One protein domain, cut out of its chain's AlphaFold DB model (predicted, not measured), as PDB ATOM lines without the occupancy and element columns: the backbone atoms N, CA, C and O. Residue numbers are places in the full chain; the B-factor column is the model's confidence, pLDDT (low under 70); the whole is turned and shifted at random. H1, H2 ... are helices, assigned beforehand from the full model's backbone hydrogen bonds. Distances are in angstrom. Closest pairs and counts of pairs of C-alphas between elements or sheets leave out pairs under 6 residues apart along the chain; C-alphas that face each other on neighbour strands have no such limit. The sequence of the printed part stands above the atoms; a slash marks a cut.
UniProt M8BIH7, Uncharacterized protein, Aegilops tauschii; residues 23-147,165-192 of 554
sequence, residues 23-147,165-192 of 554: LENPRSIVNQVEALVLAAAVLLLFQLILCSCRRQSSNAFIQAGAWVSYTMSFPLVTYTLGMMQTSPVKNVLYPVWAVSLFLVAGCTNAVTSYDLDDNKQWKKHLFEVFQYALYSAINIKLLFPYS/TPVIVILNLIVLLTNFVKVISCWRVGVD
ATOM      1  N   LEU A  23     -24.860  37.757 -56.820       52.16
ATOM      2  CA  LEU A  23     -24.036  37.408 -55.656       52.16
ATOM      3  C   LEU A  23     -24.832  37.493 -54.346       52.16
ATOM      4  O   LEU A  23     -24.726  36.604 -53.502       52.16
ATOM      5  N   GLU A  24     -25.681  38.509 -54.200       56.22
ATOM      6  CA  GLU A  24     -26.643  38.672 -53.109       56.22
ATOM      7  C   GLU A  24     -27.897  37.836 -53.357       56.22
ATOM      8  O   GLU A  24     -29.020  38.307 -53.199       56.22
ATOM      9  N   ASN A  25     -27.742  36.572 -53.753       63.78
ATOM     10  CA  ASN A  25     -28.891  35.685 -53.799       63.78
ATOM     11  C   ASN A  25     -29.390  35.547 -52.348       63.78
ATOM     12  O   ASN A  25     -28.686  34.954 -51.524       63.78
ATOM     13  N   PRO A  26     -30.563  36.092 -51.980       63.59
ATOM     14  CA  PRO A  26     -30.968  36.203 -50.580       63.59
ATOM     15  C   PRO A  26     -31.067  34.836 -49.895       63.59
ATOM     16  O   PRO A  26     -30.858  34.715 -48.691       63.59
ATOM     17  N   ARG A  27     -31.310  33.783 -50.684       67.75
ATOM     18  CA  ARG A  27     -31.290  32.386 -50.239       67.75
ATOM     19  C   ARG A  27     -29.881  31.889 -49.890       67.75
ATOM     20  O   ARG A  27     -29.736  31.122 -48.952       67.75
ATOM     21  N   SER A  28     -28.847  32.349 -50.594       72.50
ATOM     22  CA  SER A  28     -27.443  32.011 -50.303       72.50
ATOM     23  C   SER A  28     -27.006  32.564 -48.944       72.50
ATOM     24  O   SER A  28     -26.408  31.843 -48.152       72.50
ATOM     25  N   ILE A  29     -27.381  33.809 -48.629       74.31
ATOM     26  CA  ILE A  29     -27.072  34.445 -47.338       74.31
ATOM     27  C   ILE A  29     -27.775  33.709 -46.187       74.31
ATOM     28  O   ILE A  29     -27.149  33.433 -45.166       74.31
ATOM     29  N   VAL A  30     -29.047  33.331 -46.361       78.19
ATOM     30  CA  VAL A  30     -29.785  32.522 -45.371       78.19
ATOM     31  C   VAL A  30     -29.105  31.164 -45.160       78.19
ATOM     32  O   VAL A  30     -28.846  30.794 -44.018       78.19
ATOM     33  N   ASN A  31     -28.723  30.469 -46.236       80.88
ATOM     34  CA  ASN A  31     -28.033  29.176 -46.155       80.88
ATOM     35  C   ASN A  31     -26.657  29.285 -45.470       80.88
ATOM     36  O   ASN A  31     -26.251  28.385 -44.737       80.88
ATOM     37  N   GLN A  32     -25.930  30.389 -45.679       82.75
ATOM     38  CA  GLN A  32     -24.671  30.659 -44.977       82.75
ATOM     39  C   GLN A  32     -24.900  30.873 -43.477       82.75
ATOM     40  O   GLN A  32     -24.162  30.324 -42.662       82.75
ATOM     41  N   VAL A  33     -25.933  31.633 -43.100       83.31
ATOM     42  CA  VAL A  33     -26.311  31.824 -41.692       83.31
ATOM     43  C   VAL A  33     -26.711  30.491 -41.057       83.31
ATOM     44  O   VAL A  33     -26.233  30.185 -39.969       83.31
ATOM     45  N   GLU A  34     -27.508  29.666 -41.739       84.88
ATOM     46  CA  GLU A  34     -27.880  28.320 -41.277       84.88
ATOM     47  C   GLU A  34     -26.655  27.425 -41.048       84.88
ATOM     48  O   GLU A  34     -26.521  26.816 -39.985       84.88
ATOM     49  N   ALA A  35     -25.720  27.398 -42.001       85.62
ATOM     50  CA  ALA A  35     -24.483  26.631 -41.880       85.62
ATOM     51  C   ALA A  35     -23.626  27.098 -40.694       85.62
ATOM     52  O   ALA A  35     -23.069  26.275 -39.964       85.62
ATOM     53  N   LEU A  36     -23.541  28.409 -40.459       85.81
ATOM     54  CA  LEU A  36     -22.782  28.957 -39.339       85.81
ATOM     55  C   LEU A  36     -23.469  28.717 -37.983       85.81
ATOM     56  O   LEU A  36     -22.779  28.465 -36.996       85.81
ATOM     57  N   VAL A  37     -24.806  28.750 -37.921       84.06
ATOM     58  CA  VAL A  37     -25.579  28.385 -36.717       84.06
ATOM     59  C   VAL A  37     -25.342  26.916 -36.366       84.06
ATOM     60  O   VAL A  37     -25.076  26.597 -35.206       84.06
ATOM     61  N   LEU A  38     -25.370  26.027 -37.363       85.00
ATOM     62  CA  LEU A  38     -25.045  24.610 -37.185       85.00
ATOM     63  C   LEU A  38     -23.594  24.417 -36.725       85.00
ATOM     64  O   LEU A  38     -23.350  23.670 -35.780       85.00
ATOM     65  N   ALA A  39     -22.640  25.125 -37.333       84.19
ATOM     66  CA  ALA A  39     -21.236  25.075 -36.928       84.19
ATOM     67  C   ALA A  39     -21.040  25.534 -35.474       84.19
ATOM     68  O   ALA A  39     -20.309  24.893 -34.718       84.19
ATOM     69  N   ALA A  40     -21.732  26.598 -35.055       82.44
ATOM     70  CA  ALA A  40     -21.713  27.059 -33.674       82.44
ATOM     71  C   ALA A  40     -22.318  26.015 -32.722       82.44
ATOM     72  O   ALA A  40     -21.705  25.699 -31.708       82.44
ATOM     73  N   ALA A  41     -23.460  25.410 -33.063       80.25
ATOM     74  CA  ALA A  41     -24.078  24.359 -32.252       80.25
ATOM     75  C   ALA A  41     -23.165  23.130 -32.081       80.25
ATOM     76  O   ALA A  41     -23.018  22.616 -30.971       80.25
ATOM     77  N   VAL A  42     -22.500  22.691 -33.156       82.00
ATOM     78  CA  VAL A  42     -21.521  21.592 -33.116       82.00
ATOM     79  C   VAL A  42     -20.324  21.952 -32.242       82.00
ATOM     80  O   VAL A  42     -19.894  21.136 -31.428       82.00
ATOM     81  N   LEU A  43     -19.802  23.174 -32.359       80.19
ATOM     82  CA  LEU A  43     -18.679  23.634 -31.545       80.19
ATOM     83  C   LEU A  43     -19.040  23.689 -30.051       80.19
ATOM     84  O   LEU A  43     -18.228  23.313 -29.210       80.19
ATOM     85  N   LEU A  44     -20.267  24.093 -29.719       75.25
ATOM     86  CA  LEU A  44     -20.780  24.129 -28.347       75.25
ATOM     87  C   LEU A  44     -20.999  22.713 -27.777       75.25
ATOM     88  O   LEU A  44     -20.637  22.445 -26.631       75.25
ATOM     89  N   LEU A  45     -21.510  21.774 -28.581       76.38
ATOM     90  CA  LEU A  45     -21.584  20.349 -28.221       76.38
ATOM     91  C   LEU A  45     -20.190  19.757 -27.980       76.38
ATOM     92  O   LEU A  45     -19.967  19.044 -27.001       76.38
ATOM     93  N   PHE A  46     -19.235  20.092 -28.843       77.38
ATOM     94  CA  PHE A  46     -17.848  19.666 -28.713       77.38
ATOM     95  C   PHE A  46     -17.202  20.207 -27.429       77.38
ATOM     96  O   PHE A  46     -16.544  19.454 -26.710       77.38
ATOM     97  N   GLN A  47     -17.454  21.472 -27.078       75.00
ATOM     98  CA  GLN A  47     -17.025  22.047 -25.801       75.00
ATOM     99  C   GLN A  47     -17.629  21.313 -24.601       75.00
ATOM    100  O   GLN A  47     -16.916  21.067 -23.633       75.00
ATOM    101  N   LEU A  48     -18.909  20.931 -24.642       72.88
ATOM    102  CA  LEU A  48     -19.565  20.212 -23.544       72.88
ATOM    103  C   LEU A  48     -18.911  18.843 -23.279       72.88
ATOM    104  O   LEU A  48     -18.643  18.479 -22.126       72.88
ATOM    105  N   ILE A  49     -18.588  18.115 -24.350       74.75
ATOM    106  CA  ILE A  49     -17.900  16.819 -24.288       74.75
ATOM    107  C   ILE A  49     -16.469  17.004 -23.769       74.75
ATOM    108  O   ILE A  49     -16.084  16.384 -22.775       74.75
ATOM    109  N   LEU A  50     -15.693  17.911 -24.377       69.75
ATOM    110  CA  LEU A  50     -14.315  18.168 -23.961       69.75
ATOM    111  C   LEU A  50     -14.225  18.706 -22.534       69.75
ATOM    112  O   LEU A  50     -13.280  18.372 -21.830       69.75
ATOM    113  N   CYS A  51     -15.190  19.501 -22.074       65.62
ATOM    114  CA  CYS A  51     -15.192  20.037 -20.715       65.62
ATOM    115  C   CYS A  51     -15.412  18.935 -19.665       65.62
ATOM    116  O   CYS A  51     -14.779  18.960 -18.606       65.62
ATOM    117  N   SER A  52     -16.236  17.933 -19.986       67.19
ATOM    118  CA  SER A  52     -16.436  16.743 -19.147       67.19
ATOM    119  C   SER A  52     -15.161  15.895 -19.078       67.19
ATOM    120  O   SER A  52     -14.718  15.521 -17.991       67.19
ATOM    121  N   CYS A  53     -14.504  15.686 -20.222       66.56
ATOM    122  CA  CYS A  53     -13.239  14.952 -20.304       66.56
ATOM    123  C   CYS A  53     -12.048  15.726 -19.703       66.56
ATOM    124  O   CYS A  53     -11.131  15.113 -19.160       66.56
ATOM    125  N   ARG A  54     -12.060  17.067 -19.740       68.06
ATOM    126  CA  ARG A  54     -11.006  17.949 -19.200       68.06
ATOM    127  C   ARG A  54     -10.800  17.754 -17.702       68.06
ATOM    128  O   ARG A  54      -9.665  17.766 -17.247       68.06
ATOM    129  N   ARG A  55     -11.877  17.574 -16.927       64.06
ATOM    130  CA  ARG A  55     -11.782  17.367 -15.466       64.06
ATOM    131  C   ARG A  55     -11.171  16.015 -15.092       64.06
ATOM    132  O   ARG A  55     -10.704  15.858 -13.972       64.06
ATOM    133  N   GLN A  56     -11.189  15.057 -16.016       63.47
ATOM    134  CA  GLN A  56     -10.745  13.682 -15.790       63.47
ATOM    135  C   GLN A  56      -9.400  13.368 -16.466       63.47
ATOM    136  O   GLN A  56      -8.834  12.309 -16.216       63.47
ATOM    137  N   SER A  57      -8.874  14.264 -17.311       65.31
ATOM    138  CA  SER A  57      -7.682  14.011 -18.125       65.31
ATOM    139  C   SER A  57      -6.654  15.140 -18.039       65.31
ATOM    140  O   SER A  57      -6.962  16.309 -18.263       65.31
ATOM    141  N   SER A  58      -5.396  14.773 -17.782       73.31
ATOM    142  CA  SER A  58      -4.229  15.667 -17.820       73.31
ATOM    143  C   SER A  58      -3.614  15.807 -19.219       73.31
ATOM    144  O   SER A  58      -2.571  16.438 -19.377       73.31
ATOM    145  N   ASN A  59      -4.229  15.214 -20.248       80.94
ATOM    146  CA  ASN A  59      -3.674  15.219 -21.596       80.94
ATOM    147  C   ASN A  59      -3.686  16.638 -22.197       80.94
ATOM    148  O   ASN A  59      -4.748  17.238 -22.395       80.94
ATOM    149  N   ALA A  60      -2.499  17.141 -22.550       78.00
ATOM    150  CA  ALA A  60      -2.293  18.465 -23.132       78.00
ATOM    151  C   ALA A  60      -3.106  18.692 -24.417       78.00
ATOM    152  O   ALA A  60      -3.552  19.808 -24.667       78.00
ATOM    153  N   PHE A  61      -3.371  17.643 -25.203       80.25
ATOM    154  CA  PHE A  61      -4.184  17.747 -26.415       80.25
ATOM    155  C   PHE A  61      -5.656  18.065 -26.108       80.25
ATOM    156  O   PHE A  61      -6.263  18.904 -26.770       80.25
ATOM    157  N   ILE A  62      -6.223  17.448 -25.063       77.69
ATOM    158  CA  ILE A  62      -7.608  17.696 -24.626       77.69
ATOM    159  C   ILE A  62      -7.725  19.102 -24.031       77.69
ATOM    160  O   ILE A  62      -8.687  19.816 -24.315       77.69
ATOM    161  N   GLN A  63      -6.723  19.534 -23.259       74.75
ATOM    162  CA  GLN A  63      -6.681  20.886 -22.698       74.75
ATOM    163  C   GLN A  63      -6.516  21.964 -23.780       74.75
ATOM    164  O   GLN A  63      -7.223  22.971 -23.747       74.75
ATOM    165  N   ALA A  64      -5.641  21.740 -24.766       78.94
ATOM    166  CA  ALA A  64      -5.459  22.641 -25.901       78.94
ATOM    167  C   ALA A  64      -6.713  22.689 -26.789       78.94
ATOM    168  O   ALA A  64      -7.153  23.771 -27.166       78.94
ATOM    169  N   GLY A  65      -7.339  21.540 -27.067       80.44
ATOM    170  CA  GLY A  65      -8.589  21.469 -27.828       80.44
ATOM    171  C   GLY A  65      -9.752  22.189 -27.138       80.44
ATOM    172  O   GLY A  65     -10.508  22.917 -27.788       80.44
ATOM    173  N   ALA A  66      -9.869  22.062 -25.813       76.56
ATOM    174  CA  ALA A  66     -10.857  22.798 -25.026       76.56
ATOM    175  C   ALA A  66     -10.594  24.314 -25.057       76.56
ATOM    176  O   ALA A  66     -11.525  25.097 -25.224       76.56
ATOM    177  N   TRP A  67      -9.328  24.733 -24.968       76.50
ATOM    178  CA  TRP A  67      -8.943  26.143 -25.043       76.50
ATOM    179  C   TRP A  67      -9.204  26.758 -26.430       76.50
ATOM    180  O   TRP A  67      -9.815  27.821 -26.526       76.50
ATOM    181  N   VAL A  68      -8.819  26.078 -27.516       81.38
ATOM    182  CA  VAL A  68      -9.047  26.559 -28.893       81.38
ATOM    183  C   VAL A  68     -10.539  26.656 -29.201       81.38
ATOM    184  O   VAL A  68     -10.996  27.677 -29.719       81.38
ATOM    185  N   SER A  69     -11.308  25.615 -28.871       79.88
ATOM    186  CA  SER A  69     -12.756  25.616 -29.107       79.88
ATOM    187  C   SER A  69     -13.455  26.714 -28.310       79.88
ATOM    188  O   SER A  69     -14.356  27.362 -28.841       79.88
ATOM    189  N   TYR A  70     -13.018  26.977 -27.075       74.56
ATOM    190  CA  TYR A  70     -13.487  28.092 -26.254       74.56
ATOM    191  C   TYR A  70     -13.244  29.448 -26.930       74.56
ATOM    192  O   TYR A  70     -14.186  30.213 -27.144       74.56
ATOM    193  N   THR A  71     -12.005  29.724 -27.341       77.06
ATOM    194  CA  THR A  71     -11.641  31.009 -27.954       77.06
ATOM    195  C   THR A  71     -12.335  31.237 -29.299       77.06
ATOM    196  O   THR A  71     -12.708  32.366 -29.603       77.06
ATOM    197  N   MET A  72     -12.548  30.184 -30.093       79.06
ATOM    198  CA  MET A  72     -13.186  30.270 -31.415       79.06
ATOM    199  C   MET A  72     -14.710  30.428 -31.367       79.06
ATOM    200  O   MET A  72     -15.293  31.043 -32.260       79.06
ATOM    201  N   SER A  73     -15.372  29.915 -30.329       78.12
ATOM    202  CA  SER A  73     -16.837  29.956 -30.236       78.12
ATOM    203  C   SER A  73     -17.392  31.370 -30.148       78.12
ATOM    204  O   SER A  73     -18.483  31.640 -30.645       78.12
ATOM    205  N   PHE A  74     -16.652  32.277 -29.527       76.25
ATOM    206  CA  PHE A  74     -17.125  33.627 -29.275       76.25
ATOM    207  C   PHE A  74     -17.111  34.536 -30.522       76.25
ATOM    208  O   PHE A  74     -18.154  35.125 -30.836       76.25
ATOM    209  N   PRO A  75     -16.018  34.617 -31.309       82.12
ATOM    210  CA  PRO A  75     -16.029  35.274 -32.616       82.12
ATOM    211  C   PRO A  75     -17.065  34.679 -33.571       82.12
ATOM    212  O   PRO A  75     -17.739  35.432 -34.270       82.12
ATOM    213  N   LEU A  76     -17.237  33.353 -33.559       83.50
ATOM    214  CA  LEU A  76     -18.199  32.664 -34.416       83.50
ATOM    215  C   LEU A  76     -19.638  33.108 -34.118       83.50
ATOM    216  O   LEU A  76     -20.336  33.558 -35.025       83.50
ATOM    217  N   VAL A  77     -20.060  33.081 -32.848       81.25
ATOM    218  CA  VAL A  77     -21.399  33.547 -32.438       81.25
ATOM    219  C   VAL A  77     -21.594  35.031 -32.773       81.25
ATOM    220  O   VAL A  77     -22.617  35.416 -33.339       81.25
ATOM    221  N   THR A  78     -20.586  35.867 -32.522       81.25
ATOM    222  CA  THR A  78     -20.637  37.305 -32.844       81.25
ATOM    223  C   THR A  78     -20.834  37.558 -34.334       81.25
ATOM    224  O   THR A  78     -21.676  38.364 -34.729       81.25
ATOM    225  N   TYR A  79     -20.068  36.852 -35.164       84.81
ATOM    226  CA  TYR A  79     -20.135  36.966 -36.611       84.81
ATOM    227  C   TYR A  79     -21.500  36.511 -37.141       84.81
ATOM    228  O   TYR A  79     -22.105  37.208 -37.953       84.81
ATOM    229  N   THR A  80     -22.042  35.406 -36.610       85.69
ATOM    230  CA  THR A  80     -23.389  34.941 -36.980       85.69
ATOM    231  C   THR A  80     -24.484  35.940 -36.636       85.69
ATOM    232  O   THR A  80     -25.341  36.209 -37.475       85.69
ATOM    233  N   LEU A  81     -24.430  36.554 -35.450       82.19
ATOM    234  CA  LEU A  81     -25.377  37.597 -35.048       82.19
ATOM    235  C   LEU A  81     -25.270  38.835 -35.948       82.19
ATOM    236  O   LEU A  81     -26.291  39.391 -36.352       82.19
ATOM    237  N   GLY A  82     -24.048  39.239 -36.309       83.06
ATOM    238  CA  GLY A  82     -23.807  40.332 -37.251       83.06
ATOM    239  C   GLY A  82     -24.426  40.062 -38.625       83.06
ATOM    240  O   GLY A  82     -25.150  40.909 -39.144       83.06
ATOM    241  N   MET A  83     -24.230  38.854 -39.163       80.19
ATOM    242  CA  MET A  83     -24.818  38.425 -40.439       80.19
ATOM    243  C   MET A  83     -26.354  38.384 -40.404       80.19
ATOM    244  O   MET A  83     -27.011  38.802 -41.357       80.19
ATOM    245  N   MET A  84     -26.955  37.950 -39.290       83.56
ATOM    246  CA  MET A  84     -28.414  37.991 -39.107       83.56
ATOM    247  C   MET A  84     -28.962  39.429 -39.116       83.56
ATOM    248  O   MET A  84     -30.073  39.675 -39.601       83.56
ATOM    249  N   GLN A  85     -28.194  40.400 -38.608       80.62
ATOM    250  CA  GLN A  85     -28.584  41.811 -38.629       80.62
ATOM    251  C   GLN A  85     -28.456  42.449 -40.013       80.62
ATOM    252  O   GLN A  85     -29.370  43.171 -40.422       80.62
ATOM    253  N   THR A  86     -27.350  42.193 -40.712       79.81
ATOM    254  CA  THR A  86     -27.061  42.778 -42.030       79.81
ATOM    255  C   THR A  86     -27.834  42.111 -43.162       79.81
ATOM    256  O   THR A  86     -27.981  42.717 -44.219       79.81
ATOM    257  N   SER A  87     -28.386  40.910 -42.942       76.25
ATOM    258  CA  SER A  87     -29.200  40.203 -43.933       76.25
ATOM    259  C   SER A  87     -30.366  41.076 -44.436       76.25
ATOM    260  O   SER A  87     -31.184  41.526 -43.611       76.25
ATOM    261  N   PRO A  88     -30.485  41.274 -45.769       66.44
ATOM    262  CA  PRO A  88     -31.568  42.043 -46.384       66.44
ATOM    263  C   PRO A  88     -32.919  41.325 -46.263       66.44
ATOM    264  O   PRO A  88     -33.965  41.968 -46.220       66.44
ATOM    265  N   VAL A  89     -32.904  39.993 -46.130       69.38
ATOM    266  CA  VAL A  89     -34.095  39.183 -45.847       69.38
ATOM    267  C   VAL A  89     -34.183  38.903 -44.353       69.38
ATOM    268  O   VAL A  89     -33.259  38.342 -43.758       69.38
ATOM    269  N   LYS A  90     -35.304  39.296 -43.741       66.81
ATOM    270  CA  LYS A  90     -35.607  39.024 -42.332       66.81
ATOM    271  C   LYS A  90     -36.329  37.684 -42.225       66.81
ATOM    272  O   LYS A  90     -37.514  37.587 -42.523       66.81
ATOM    273  N   ASN A  91     -35.594  36.646 -41.832       71.25
ATOM    274  CA  ASN A  91     -36.166  35.337 -41.537       71.25
ATOM    275  C   ASN A  91     -36.770  35.347 -40.121       71.25
ATOM    276  O   ASN A  91     -36.145  35.829 -39.174       71.25
ATOM    277  N   VAL A  92     -37.970  34.781 -39.978       72.38
ATOM    278  CA  VAL A  92     -38.701  34.637 -38.706       72.38
ATOM    279  C   VAL A  92     -37.911  33.815 -37.677       72.38
ATOM    280  O   VAL A  92     -38.100  33.984 -36.475       72.38
ATOM    281  N   LEU A  93     -36.990  32.959 -38.130       78.19
ATOM    282  CA  LEU A  93     -36.153  32.118 -37.272       78.19
ATOM    283  C   LEU A  93     -34.908  32.828 -36.725       78.19
ATOM    284  O   LEU A  93     -34.339  32.361 -35.740       78.19
ATOM    285  N   TYR A  94     -34.493  33.964 -37.296       80.88
ATOM    286  CA  TYR A  94     -33.285  34.659 -36.839       80.88
ATOM    287  C   TYR A  94     -33.344  35.081 -35.364       80.88
ATOM    288  O   TYR A  94     -32.359  34.842 -34.672       80.88
ATOM    289  N   PRO A  95     -34.455  35.631 -34.827       75.56
ATOM    290  CA  PRO A  95     -34.550  35.924 -33.398       75.56
ATOM    291  C   PRO A  95     -34.437  34.674 -32.532       75.56
ATOM    292  O   PRO A  95     -33.804  34.708 -31.484       75.56
ATOM    293  N   VAL A  96     -34.991  33.548 -32.982       77.94
ATOM    294  CA  VAL A  96     -34.921  32.277 -32.251       77.94
ATOM    295  C   VAL A  96     -33.484  31.750 -32.221       77.94
ATOM    296  O   VAL A  96     -32.987  31.369 -31.161       77.94
ATOM    297  N   TRP A  97     -32.787  31.768 -33.358       82.56
ATOM    298  CA  TRP A  97     -31.390  31.338 -33.451       82.56
ATOM    299  C   TRP A  97     -30.449  32.267 -32.695       82.56
ATOM    300  O   TRP A  97     -29.573  31.789 -31.978       82.56
ATOM    301  N   ALA A  98     -30.663  33.578 -32.788       81.38
ATOM    302  CA  ALA A  98     -29.873  34.580 -32.090       81.38
ATOM    303  C   ALA A  98     -29.946  34.397 -30.566       81.38
ATOM    304  O   ALA A  98     -28.915  34.383 -29.897       81.38
ATOM    305  N   VAL A  99     -31.143  34.142 -30.032       76.44
ATOM    306  CA  VAL A  99     -31.371  33.893 -28.600       76.44
ATOM    307  C   VAL A  99     -30.811  32.547 -28.171       76.44
ATOM    308  O   VAL A  99     -30.226  32.447 -27.098       76.44
ATOM    309  N   SER A 100     -30.946  31.519 -29.009       75.31
ATOM    310  CA  SER A 100     -30.412  30.184 -28.721       75.31
ATOM    311  C   SER A 100     -28.884  30.203 -28.657       75.31
ATOM    312  O   SER A 100     -28.299  29.711 -27.696       75.31
ATOM    313  N   LEU A 101     -28.224  30.838 -29.630       76.25
ATOM    314  CA  LEU A 101     -26.771  31.018 -29.625       76.25
ATOM    315  C   LEU A 101     -26.313  31.888 -28.449       76.25
ATOM    316  O   LEU A 101     -25.306  31.577 -27.816       76.25
ATOM    317  N   PHE A 102     -27.072  32.936 -28.121       73.50
ATOM    318  CA  PHE A 102     -26.809  33.804 -26.975       73.50
ATOM    319  C   PHE A 102     -26.912  33.058 -25.637       73.50
ATOM    320  O   PHE A 102     -26.054  33.221 -24.768       73.50
ATOM    321  N   LEU A 103     -27.916  32.189 -25.490       70.88
ATOM    322  CA  LEU A 103     -28.144  31.388 -24.292       70.88
ATOM    323  C   LEU A 103     -27.041  30.344 -24.104       70.88
ATOM    324  O   LEU A 103     -26.439  30.271 -23.034       70.88
ATOM    325  N   VAL A 104     -26.702  29.593 -25.155       68.25
ATOM    326  CA  VAL A 104     -25.669  28.557 -25.049       68.25
ATOM    327  C   VAL A 104     -24.278  29.176 -24.840       68.25
ATOM    328  O   VAL A 104     -23.524  28.681 -24.006       68.25
ATOM    329  N   ALA A 105     -23.966  30.311 -25.478       68.31
ATOM    330  CA  ALA A 105     -22.719  31.049 -25.236       68.31
ATOM    331  C   ALA A 105     -22.637  31.684 -23.831       68.31
ATOM    332  O   ALA A 105     -21.543  31.933 -23.322       68.31
ATOM    333  N   GLY A 106     -23.773  31.977 -23.188       64.69
ATOM    334  CA  GLY A 106     -23.822  32.393 -21.784       64.69
ATOM    335  C   GLY A 106     -23.573  31.229 -20.818       64.69
ATOM    336  O   GLY A 106     -22.870  31.387 -19.819       64.69
ATOM    337  N   CYS A 107     -24.103  30.042 -21.131       60.53
ATOM    338  CA  CYS A 107     -23.969  28.843 -20.301       60.53
ATOM    339  C   CYS A 107     -22.555  28.245 -20.319       60.53
ATOM    340  O   CYS A 107     -22.065  27.816 -19.275       60.53
ATOM    341  N   THR A 108     -21.867  28.238 -21.463       60.78
ATOM    342  CA  THR A 108     -20.506  27.680 -21.567       60.78
ATOM    343  C   THR A 108     -19.506  28.428 -20.690       60.78
ATOM    344  O   THR A 108     -18.676  27.800 -20.037       60.78
ATOM    345  N   ASN A 109     -19.652  29.747 -20.561       55.97
ATOM    346  CA  ASN A 109     -18.772  30.574 -19.736       55.97
ATOM    347  C   ASN A 109     -18.976  30.374 -18.225       55.97
ATOM    348  O   ASN A 109     -18.099  30.735 -17.439       55.97
ATOM    349  N   ALA A 110     -20.104  29.818 -17.770       51.28
ATOM    350  CA  ALA A 110     -20.322  29.498 -16.354       51.28
ATOM    351  C   ALA A 110     -19.565  28.232 -15.906       51.28
ATOM    352  O   ALA A 110     -19.265  28.074 -14.725       51.28
ATOM    353  N   VAL A 111     -19.219  27.344 -16.843       49.88
ATOM    354  CA  VAL A 111     -18.635  26.019 -16.562       49.88
ATOM    355  C   VAL A 111     -17.091  26.060 -16.473       49.88
ATOM    356  O   VAL A 111     -16.460  25.095 -16.032       49.88
ATOM    357  N   THR A 112     -16.459  27.178 -16.848       51.34
ATOM    358  CA  THR A 112     -15.041  27.239 -17.249       51.34
ATOM    359  C   THR A 112     -14.085  27.947 -16.285       51.34
ATOM    360  O   THR A 112     -13.083  28.477 -16.752       51.34
ATOM    361  N   SER A 113     -14.299  27.947 -14.963       49.94
ATOM    362  CA  SER A 113     -13.225  28.378 -14.042       49.94
ATOM    363  C   SER A 113     -11.986  27.492 -14.280       49.94
ATOM    364  O   SER A 113     -12.030  26.284 -14.008       49.94
ATOM    365  N   TYR A 114     -10.940  28.044 -14.901       46.81
ATOM    366  CA  TYR A 114      -9.732  27.327 -15.313       46.81
ATOM    367  C   TYR A 114      -8.723  27.277 -14.159       46.81
ATOM    368  O   TYR A 114      -8.001  26.291 -14.040       46.81
ATOM    369  N   ASP A 115      -8.764  28.278 -13.275       51.72
ATOM    370  CA  ASP A 115      -8.001  28.379 -12.029       51.72
ATOM    371  C   ASP A 115      -8.786  29.210 -10.983       51.72
ATOM    372  O   ASP A 115      -9.639  30.025 -11.346       51.72
ATOM    373  N   LEU A 116      -8.505  29.054  -9.684       50.19
ATOM    374  CA  LEU A 116      -9.034  29.942  -8.631       50.19
ATOM    375  C   LEU A 116      -8.621  31.408  -8.874       50.19
ATOM    376  O   LEU A 116      -9.340  32.329  -8.478       50.19
ATOM    377  N   ASP A 117      -7.508  31.620  -9.583       53.97
ATOM    378  CA  ASP A 117      -7.012  32.932 -10.000       53.97
ATOM    379  C   ASP A 117      -7.819  33.587 -11.138       53.97
ATOM    380  O   ASP A 117      -7.778  34.814 -11.276       53.97
ATOM    381  N   ASP A 118      -8.642  32.847 -11.894       54.44
ATOM    382  CA  ASP A 118      -9.542  33.453 -12.891       54.44
ATOM    383  C   ASP A 118     -10.602  34.347 -12.230       54.44
ATOM    384  O   ASP A 118     -10.980  35.381 -12.784       54.44
ATOM    385  N   ASN A 119     -11.009  34.037 -10.992       54.28
ATOM    386  CA  ASN A 119     -11.921  34.888 -10.220       54.28
ATOM    387  C   ASN A 119     -11.320  36.273  -9.912       54.28
ATOM    388  O   ASN A 119     -12.060  37.224  -9.651       54.28
ATOM    389  N   LYS A 120      -9.987  36.426  -9.977       56.28
ATOM    390  CA  LYS A 120      -9.310  37.725  -9.826       56.28
ATOM    391  C   LYS A 120      -9.398  38.576 -11.096       56.28
ATOM    392  O   LYS A 120      -9.241  39.797 -11.020       56.28
ATOM    393  N   GLN A 121      -9.730  37.989 -12.248       63.72
ATOM    394  CA  GLN A 121      -9.896  38.681 -13.531       63.72
ATOM    395  C   GLN A 121     -11.292  39.308 -13.695       63.72
ATOM    396  O   GLN A 121     -11.819  39.392 -14.801       63.72
ATOM    397  N   TRP A 122     -11.900  39.822 -12.621       65.00
ATOM    398  CA  TRP A 122     -13.228  40.456 -12.666       65.00
ATOM    399  C   TRP A 122     -13.341  41.567 -13.730       65.00
ATOM    400  O   TRP A 122     -14.414  41.781 -14.284       65.00
ATOM    401  N   LYS A 123     -12.226  42.236 -14.068       69.19
ATOM    402  CA  LYS A 123     -12.153  43.228 -15.155       69.19
ATOM    403  C   LYS A 123     -12.452  42.613 -16.526       69.19
ATOM    404  O   LYS A 123     -13.151  43.230 -17.318       69.19
ATOM    405  N   LYS A 124     -11.964  41.400 -16.798       72.81
ATOM    406  CA  LYS A 124     -12.259  40.652 -18.028       72.81
ATOM    407  C   LYS A 124     -13.746  40.304 -18.096       72.81
ATOM    408  O   LYS A 124     -14.387  40.599 -19.097       72.81
ATOM    409  N   HIS A 125     -14.317  39.808 -16.998       68.81
ATOM    410  CA  HIS A 125     -15.754  39.527 -16.925       68.81
ATOM    411  C   HIS A 125     -16.629  40.791 -17.022       68.81
ATOM    412  O   HIS A 125     -17.748  40.727 -17.520       68.81
ATOM    413  N   LEU A 126     -16.126  41.960 -16.603       69.56
ATOM    414  CA  LEU A 126     -16.801  43.244 -16.815       69.56
ATOM    415  C   LEU A 126     -16.875  43.613 -18.308       69.56
ATOM    416  O   LEU A 126     -17.933  44.029 -18.778       69.56
ATOM    417  N   PHE A 127     -15.780  43.432 -19.057       74.81
ATOM    418  CA  PHE A 127     -15.783  43.609 -20.515       74.81
ATOM    419  C   PHE A 127     -16.708  42.602 -21.203       74.81
ATOM    420  O   PHE A 127     -17.465  42.980 -22.095       74.81
ATOM    421  N   GLU A 128     -16.711  41.350 -20.742       71.31
ATOM    422  CA  GLU A 128     -17.651  40.335 -21.219       71.31
ATOM    423  C   GLU A 128     -19.101  40.783 -20.978       71.31
ATOM    424  O   GLU A 128     -19.894  40.732 -21.910       71.31
ATOM    425  N   VAL A 129     -19.460  41.313 -19.800       72.38
ATOM    426  CA  VAL A 129     -20.822  41.826 -19.530       72.38
ATOM    427  C   VAL A 129     -21.213  42.974 -20.457       72.38
ATOM    428  O   VAL A 129     -22.342  42.990 -20.946       72.38
ATOM    429  N   PHE A 130     -20.307  43.912 -20.738       76.12
ATOM    430  CA  PHE A 130     -20.576  44.975 -21.710       76.12
ATOM    431  C   PHE A 130     -20.877  44.398 -23.101       76.12
ATOM    432  O   PHE A 130     -21.805  44.827 -23.786       76.12
ATOM    433  N   GLN A 131     -20.134  43.365 -23.488       74.62
ATOM    434  CA  GLN A 131     -20.329  42.671 -24.750       74.62
ATOM    435  C   GLN A 131     -21.627  41.842 -24.780       74.62
ATOM    436  O   GLN A 131     -22.351  41.880 -25.773       74.62
ATOM    437  N   TYR A 132     -21.997  41.185 -23.677       74.06
ATOM    438  CA  TYR A 132     -23.293  40.518 -23.526       74.06
ATOM    439  C   TYR A 132     -24.457  41.515 -23.572       74.06
ATOM    440  O   TYR A 132     -25.477  41.221 -24.189       74.06
ATOM    441  N   ALA A 133     -24.305  42.716 -23.006       76.56
ATOM    442  CA  ALA A 133     -25.303  43.777 -23.121       76.56
ATOM    443  C   ALA A 133     -25.469  44.255 -24.577       76.56
ATOM    444  O   ALA A 133     -26.595  44.485 -25.024       76.56
ATOM    445  N   LEU A 134     -24.373  44.339 -25.342       80.00
ATOM    446  CA  LEU A 134     -24.412  44.647 -26.773       80.00
ATOM    447  C   LEU A 134     -25.156  43.560 -27.566       80.00
ATOM    448  O   LEU A 134     -25.993  43.881 -28.407       80.00
ATOM    449  N   TYR A 135     -24.915  42.281 -27.273       78.12
ATOM    450  CA  TYR A 135     -25.654  41.172 -27.884       78.12
ATOM    451  C   TYR A 135     -27.133  41.162 -27.500       78.12
ATOM    452  O   TYR A 135     -27.974  40.916 -28.365       78.12
ATOM    453  N   SER A 136     -27.480  41.481 -26.251       74.88
ATOM    454  CA  SER A 136     -28.878  41.654 -25.845       74.88
ATOM    455  C   SER A 136     -29.539  42.796 -26.617       74.88
ATOM    456  O   SER A 136     -30.659  42.640 -27.094       74.88
ATOM    457  N   ALA A 137     -28.846  43.921 -26.822       77.06
ATOM    458  CA  ALA A 137     -29.354  45.030 -27.630       77.06
ATOM    459  C   ALA A 137     -29.534  44.638 -29.109       77.06
ATOM    460  O   ALA A 137     -30.537  44.990 -29.730       77.06
ATOM    461  N   ILE A 138     -28.594  43.862 -29.661       78.62
ATOM    462  CA  ILE A 138     -28.665  43.294 -31.015       78.62
ATOM    463  C   ILE A 138     -29.879  42.370 -31.164       78.62
ATOM    464  O   ILE A 138     -30.608  42.500 -32.148       78.62
ATOM    465  N   ASN A 139     -30.123  41.499 -30.181       75.50
ATOM    466  CA  ASN A 139     -31.292  40.624 -30.126       75.50
ATOM    467  C   ASN A 139     -32.590  41.436 -30.035       75.50
ATOM    468  O   ASN A 139     -33.492  41.227 -30.836       75.50
ATOM    469  N   ILE A 140     -32.674  42.420 -29.135       74.62
ATOM    470  CA  ILE A 140     -33.860  43.283 -28.988       74.62
ATOM    471  C   ILE A 140     -34.171  44.020 -30.296       74.62
ATOM    472  O   ILE A 140     -35.325  44.056 -30.711       74.62
ATOM    473  N   LYS A 141     -33.153  44.540 -30.993       75.06
ATOM    474  CA  LYS A 141     -33.311  45.188 -32.306       75.06
ATOM    475  C   LYS A 141     -33.776  44.215 -33.396       75.06
ATOM    476  O   LYS A 141     -34.461  44.615 -34.332       75.06
ATOM    477  N   LEU A 142     -33.394  42.943 -33.291       74.69
ATOM    478  CA  LEU A 142     -33.813  41.898 -34.217       74.69
ATOM    479  C   LEU A 142     -35.265  41.443 -33.956       74.69
ATOM    480  O   LEU A 142     -35.951  41.066 -34.901       74.69
ATOM    481  N   LEU A 143     -35.745  41.524 -32.706       71.00
ATOM    482  CA  LEU A 143     -37.155  41.300 -32.351       71.00
ATOM    483  C   LEU A 143     -38.057  42.501 -32.651       71.00
ATOM    484  O   LEU A 143     -39.202  42.319 -33.054       71.00
ATOM    485  N   PHE A 144     -37.549  43.715 -32.457       69.31
ATOM    486  CA  PHE A 144     -38.284  44.958 -32.664       69.31
ATOM    487  C   PHE A 144     -37.520  45.830 -33.668       69.31
ATOM    488  O   PHE A 144     -36.720  46.674 -33.264       69.31
ATOM    489  N   PRO A 145     -37.755  45.659 -34.981       63.03
ATOM    490  CA  PRO A 145     -37.061  46.419 -36.023       63.03
ATOM    491  C   PRO A 145     -37.450  47.913 -36.083       63.03
ATOM    492  O   PRO A 145     -36.974  48.627 -36.965       63.03
ATOM    493  N   TYR A 146     -38.299  48.400 -35.168       55.69
ATOM    494  CA  TYR A 146     -38.726  49.799 -35.070       55.69
ATOM    495  C   TYR A 146     -37.718  50.668 -34.295       55.69
ATOM    496  O   TYR A 146     -36.922  50.181 -33.492       55.69
ATOM    497  N   SER A 147     -37.742  51.977 -34.558       49.72
ATOM    498  CA  SER A 147     -36.794  52.964 -34.024       49.72
ATOM    499  C   SER A 147     -36.741  52.977 -32.488       49.72
ATOM    500  O   SER A 147     -37.765  52.959 -31.806       49.72
ATOM    501  N   THR A 165     -42.225  36.231 -28.584       66.12
ATOM    502  CA  THR A 165     -41.486  37.460 -28.243       66.12
ATOM    503  C   THR A 165     -41.302  37.702 -26.735       66.12
ATOM    504  O   THR A 165     -40.162  37.941 -26.331       66.12
ATOM    505  N   PRO A 166     -42.332  37.609 -25.862       66.38
ATOM    506  CA  PRO A 166     -42.136  37.756 -24.414       66.38
ATOM    507  C   PRO A 166     -41.183  36.702 -23.846       66.38
ATOM    508  O   PRO A 166     -40.321  37.033 -23.037       66.38
ATOM    509  N   VAL A 167     -41.297  35.451 -24.303       69.25
ATOM    510  CA  VAL A 167     -40.439  34.340 -23.860       69.25
ATOM    511  C   VAL A 167     -38.984  34.623 -24.212       69.25
ATOM    512  O   VAL A 167     -38.101  34.514 -23.367       69.25
ATOM    513  N   ILE A 168     -38.736  35.072 -25.440       70.88
ATOM    514  CA  ILE A 168     -37.405  35.460 -25.895       70.88
ATOM    515  C   ILE A 168     -36.836  36.630 -25.072       70.88
ATOM    516  O   ILE A 168     -35.657  36.616 -24.710       70.88
ATOM    517  N   VAL A 169     -37.643  37.646 -24.761       70.12
ATOM    518  CA  VAL A 169     -37.204  38.792 -23.947       70.12
ATOM    519  C   VAL A 169     -36.853  38.353 -22.523       70.12
ATOM    520  O   VAL A 169     -35.817  38.761 -21.997       70.12
ATOM    521  N   ILE A 170     -37.662  37.474 -21.926       72.69
ATOM    522  CA  ILE A 170     -37.405  36.902 -20.598       72.69
ATOM    523  C   ILE A 170     -36.106  36.086 -20.605       72.69
ATOM    524  O   ILE A 170     -35.262  36.291 -19.736       72.69
ATOM    525  N   LEU A 171     -35.894  35.224 -21.603       71.38
ATOM    526  CA  LEU A 171     -34.666  34.430 -21.725       71.38
ATOM    527  C   LEU A 171     -33.418  35.316 -21.866       71.38
ATOM    528  O   LEU A 171     -32.420  35.078 -21.189       71.38
ATOM    529  N   ASN A 172     -33.482  36.381 -22.672       72.44
ATOM    530  CA  ASN A 172     -32.388  37.355 -22.774       72.44
ATOM    531  C   ASN A 172     -32.102  38.053 -21.436       72.44
ATOM    532  O   ASN A 172     -30.938  38.265 -21.090       72.44
ATOM    533  N   LEU A 173     -33.148  38.414 -20.686       71.88
ATOM    534  CA  LEU A 173     -33.013  39.072 -19.387       71.88
ATOM    535  C   LEU A 173     -32.391  38.137 -18.343       71.88
ATOM    536  O   LEU A 173     -31.501  38.562 -17.611       71.88
ATOM    537  N   ILE A 174     -32.817  36.869 -18.310       72.31
ATOM    538  CA  ILE A 174     -32.248  35.840 -17.430       72.31
ATOM    539  C   ILE A 174     -30.752  35.687 -17.714       72.31
ATOM    540  O   ILE A 174     -29.947  35.805 -16.796       72.31
ATOM    541  N   VAL A 175     -30.358  35.522 -18.980       70.81
ATOM    542  CA  VAL A 175     -28.944  35.361 -19.367       70.81
ATOM    543  C   VAL A 175     -28.104  36.588 -18.992       70.81
ATOM    544  O   VAL A 175     -26.980  36.448 -18.499       70.81
ATOM    545  N   LEU A 176     -28.640  37.799 -19.178       71.50
ATOM    546  CA  LEU A 176     -27.966  39.035 -18.775       71.50
ATOM    547  C   LEU A 176     -27.795  39.108 -17.249       71.50
ATOM    548  O   LEU A 176     -26.713  39.441 -16.761       71.50
ATOM    549  N   LEU A 177     -28.838  38.747 -16.496       69.81
ATOM    550  CA  LEU A 177     -28.827  38.737 -15.036       69.81
ATOM    551  C   LEU A 177     -27.831  37.707 -14.486       69.81
ATOM    552  O   LEU A 177     -27.056  38.035 -13.591       69.81
ATOM    553  N   THR A 178     -27.786  36.494 -15.042       70.12
ATOM    554  CA  THR A 178     -26.837  35.448 -14.626       70.12
ATOM    555  C   THR A 178     -25.388  35.899 -14.819       70.12
ATOM    556  O   THR A 178     -24.566  35.745 -13.913       70.12
ATOM    557  N   ASN A 179     -25.068  36.527 -15.956       70.06
ATOM    558  CA  ASN A 179     -23.728  37.067 -16.210       70.06
ATOM    559  C   ASN A 179     -23.386  38.253 -15.293       70.06
ATOM    560  O   ASN A 179     -22.255  38.370 -14.818       70.06
ATOM    561  N   PHE A 180     -24.366  39.098 -14.968       67.88
ATOM    562  CA  PHE A 180     -24.190  40.190 -14.012       67.88
ATOM    563  C   PHE A 180     -23.911  39.677 -12.588       67.88
ATOM    564  O   PHE A 180     -22.968  40.124 -11.932       67.88
ATOM    565  N   VAL A 181     -24.668  38.675 -12.128       67.38
ATOM    566  CA  VAL A 181     -24.448  38.010 -10.832       67.38
ATOM    567  C   VAL A 181     -23.075  37.331 -10.788       67.38
ATOM    568  O   VAL A 181     -22.394  37.391  -9.760       67.38
ATOM    569  N   LYS A 182     -22.618  36.746 -11.902       67.75
ATOM    570  CA  LYS A 182     -21.268  36.174 -12.025       67.75
ATOM    571  C   LYS A 182     -20.179  37.234 -11.825       67.75
ATOM    572  O   LYS A 182     -19.247  36.995 -11.056       67.75
ATOM    573  N   VAL A 183     -20.307  38.416 -12.438       67.06
ATOM    574  CA  VAL A 183     -19.364  39.532 -12.224       67.06
ATOM    575  C   VAL A 183     -19.373  39.991 -10.778       67.06
ATOM    576  O   VAL A 183     -18.302  40.152 -10.203       67.06
ATOM    577  N   ILE A 184     -20.548  40.148 -10.161       62.47
ATOM    578  CA  ILE A 184     -20.650  40.512  -8.741       62.47
ATOM    579  C   ILE A 184     -19.943  39.474  -7.870       62.47
ATOM    580  O   ILE A 184     -19.238  39.839  -6.931       62.47
ATOM    581  N   SER A 185     -20.101  38.191  -8.188       65.00
ATOM    582  CA  SER A 185     -19.471  37.099  -7.450       65.00
ATOM    583  C   SER A 185     -17.946  37.140  -7.588       65.00
ATOM    584  O   SER A 185     -17.249  37.131  -6.577       65.00
ATOM    585  N   CYS A 186     -17.419  37.299  -8.806       62.59
ATOM    586  CA  CYS A 186     -15.975  37.409  -9.051       62.59
ATOM    587  C   CYS A 186     -15.384  38.698  -8.460       62.59
ATOM    588  O   CYS A 186     -14.320  38.683  -7.851       62.59
ATOM    589  N   TRP A 187     -16.094  39.819  -8.582       64.56
ATOM    590  CA  TRP A 187     -15.705  41.099  -7.992       64.56
ATOM    591  C   TRP A 187     -15.657  41.017  -6.466       64.56
ATOM    592  O   TRP A 187     -14.698  41.485  -5.859       64.56
ATOM    593  N   ARG A 188     -16.639  40.358  -5.840       62.34
ATOM    594  CA  ARG A 188     -16.669  40.127  -4.389       62.34
ATOM    595  C   ARG A 188     -15.509  39.246  -3.916       62.34
ATOM    596  O   ARG A 188     -15.003  39.480  -2.824       62.34
ATOM    597  N   VAL A 189     -15.076  38.279  -4.728       61.03
ATOM    598  CA  VAL A 189     -13.876  37.461  -4.473       61.03
ATOM    599  C   VAL A 189     -12.598  38.295  -4.649       61.03
ATOM    600  O   VAL A 189     -11.741  38.313  -3.772       61.03
ATOM    601  N   GLY A 190     -12.476  39.061  -5.736       58.72
ATOM    602  CA  GLY A 190     -11.294  39.886  -6.016       58.72
ATOM    603  C   GLY A 190     -11.123  41.102  -5.095       58.72
ATOM    604  O   GLY A 190     -10.009  41.590  -4.909       58.72
ATOM    605  N   VAL A 191     -12.215  41.593  -4.504       57.03
ATOM    606  CA  VAL A 191     -12.270  42.777  -3.631       57.03
ATOM    607  C   VAL A 191     -12.729  42.380  -2.226       57.03
ATOM    608  O   VAL A 191     -13.453  43.103  -1.542       57.03
ATOM    609  N   ASP A 192     -12.307  41.209  -1.750       65.44
ATOM    610  CA  ASP A 192     -12.583  40.826  -0.374       65.44
ATOM    611  C   ASP A 192     -11.702  41.616   0.609       65.44
ATOM    612  O   ASP A 192     -10.644  41.173   1.070       65.44
TER     613      ASP A 192
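This is residues 23 to 147 and 165 to 192 of the 554 residues of an uncharacterized protein of Aegilops tauschii (UniProt M8BIH7). Five helices form an up-and-down bundle, each running against the one before it: H3 lies in the middle, with the hairpin of H1 and H2 on one side and the pair H5 and H6 on the other. The short H4 sits at one end, by the last residues of H6. The printed part has 153 residues with six named helices, H1 to H6 in order, and no named strand; the class is all helix. The whole is compact, with a radius of gyration of the C-alphas of 16.9 A and spans of 49 by 35 by 24 A.

H1, the longest helix, residues 26 to 54, measures 41.4 A from first to last C-alpha and begins at C-alpha 26 (-30.968, 36.203, -50.580). H2, residues 60 to 86, measures 39.5 A; H3, residues 94 to 108, 21.1 A; H4, residues 116 to 120, 7.9 A; H5, residues 122 to 143, 31.0 A. H6, residues 165 to 190, measures 37.6 A and ends at C-alpha 190 (-11.294, 39.886, -6.016).

H1 and H2 touch as a hairpin, at a shallow tilt of 26 degrees, closest at the C-alphas of Leu 50 and Ala 66, 5.9 A. The hub H3 touches H1, closest C-alphas Val 37 and Trp 97, 7.3 A, and H6, Leu 103 and Val 175, 6.4 A. H5 and H6 touch, opposite ways at a shallow 7 degrees, closest C-alphas Trp 122 and Trp 187, 5.3 A. H4 touches H6 at residues 186 to 190 alone, closest C-alphas Lys 120 and Gly 190, 4.8 A. H1 is apart from H5 and H6. Every O i to N i+4 pair is within hydrogen-bond range in H1, H3, H5 and H6, against 21 of 23 in H2 and 0 of 1 in H4, where 2 of 2 O i to N i+3 pairs are.

Residues 148 to 164 are not printed; C-alphas 147 and 165 are 17.2 A apart across the cut. Of the links printed whole, none is long. Mean pLDDT of the printed part is 71.5, with residues 104 to 123 and 180 to 192 among those under 70.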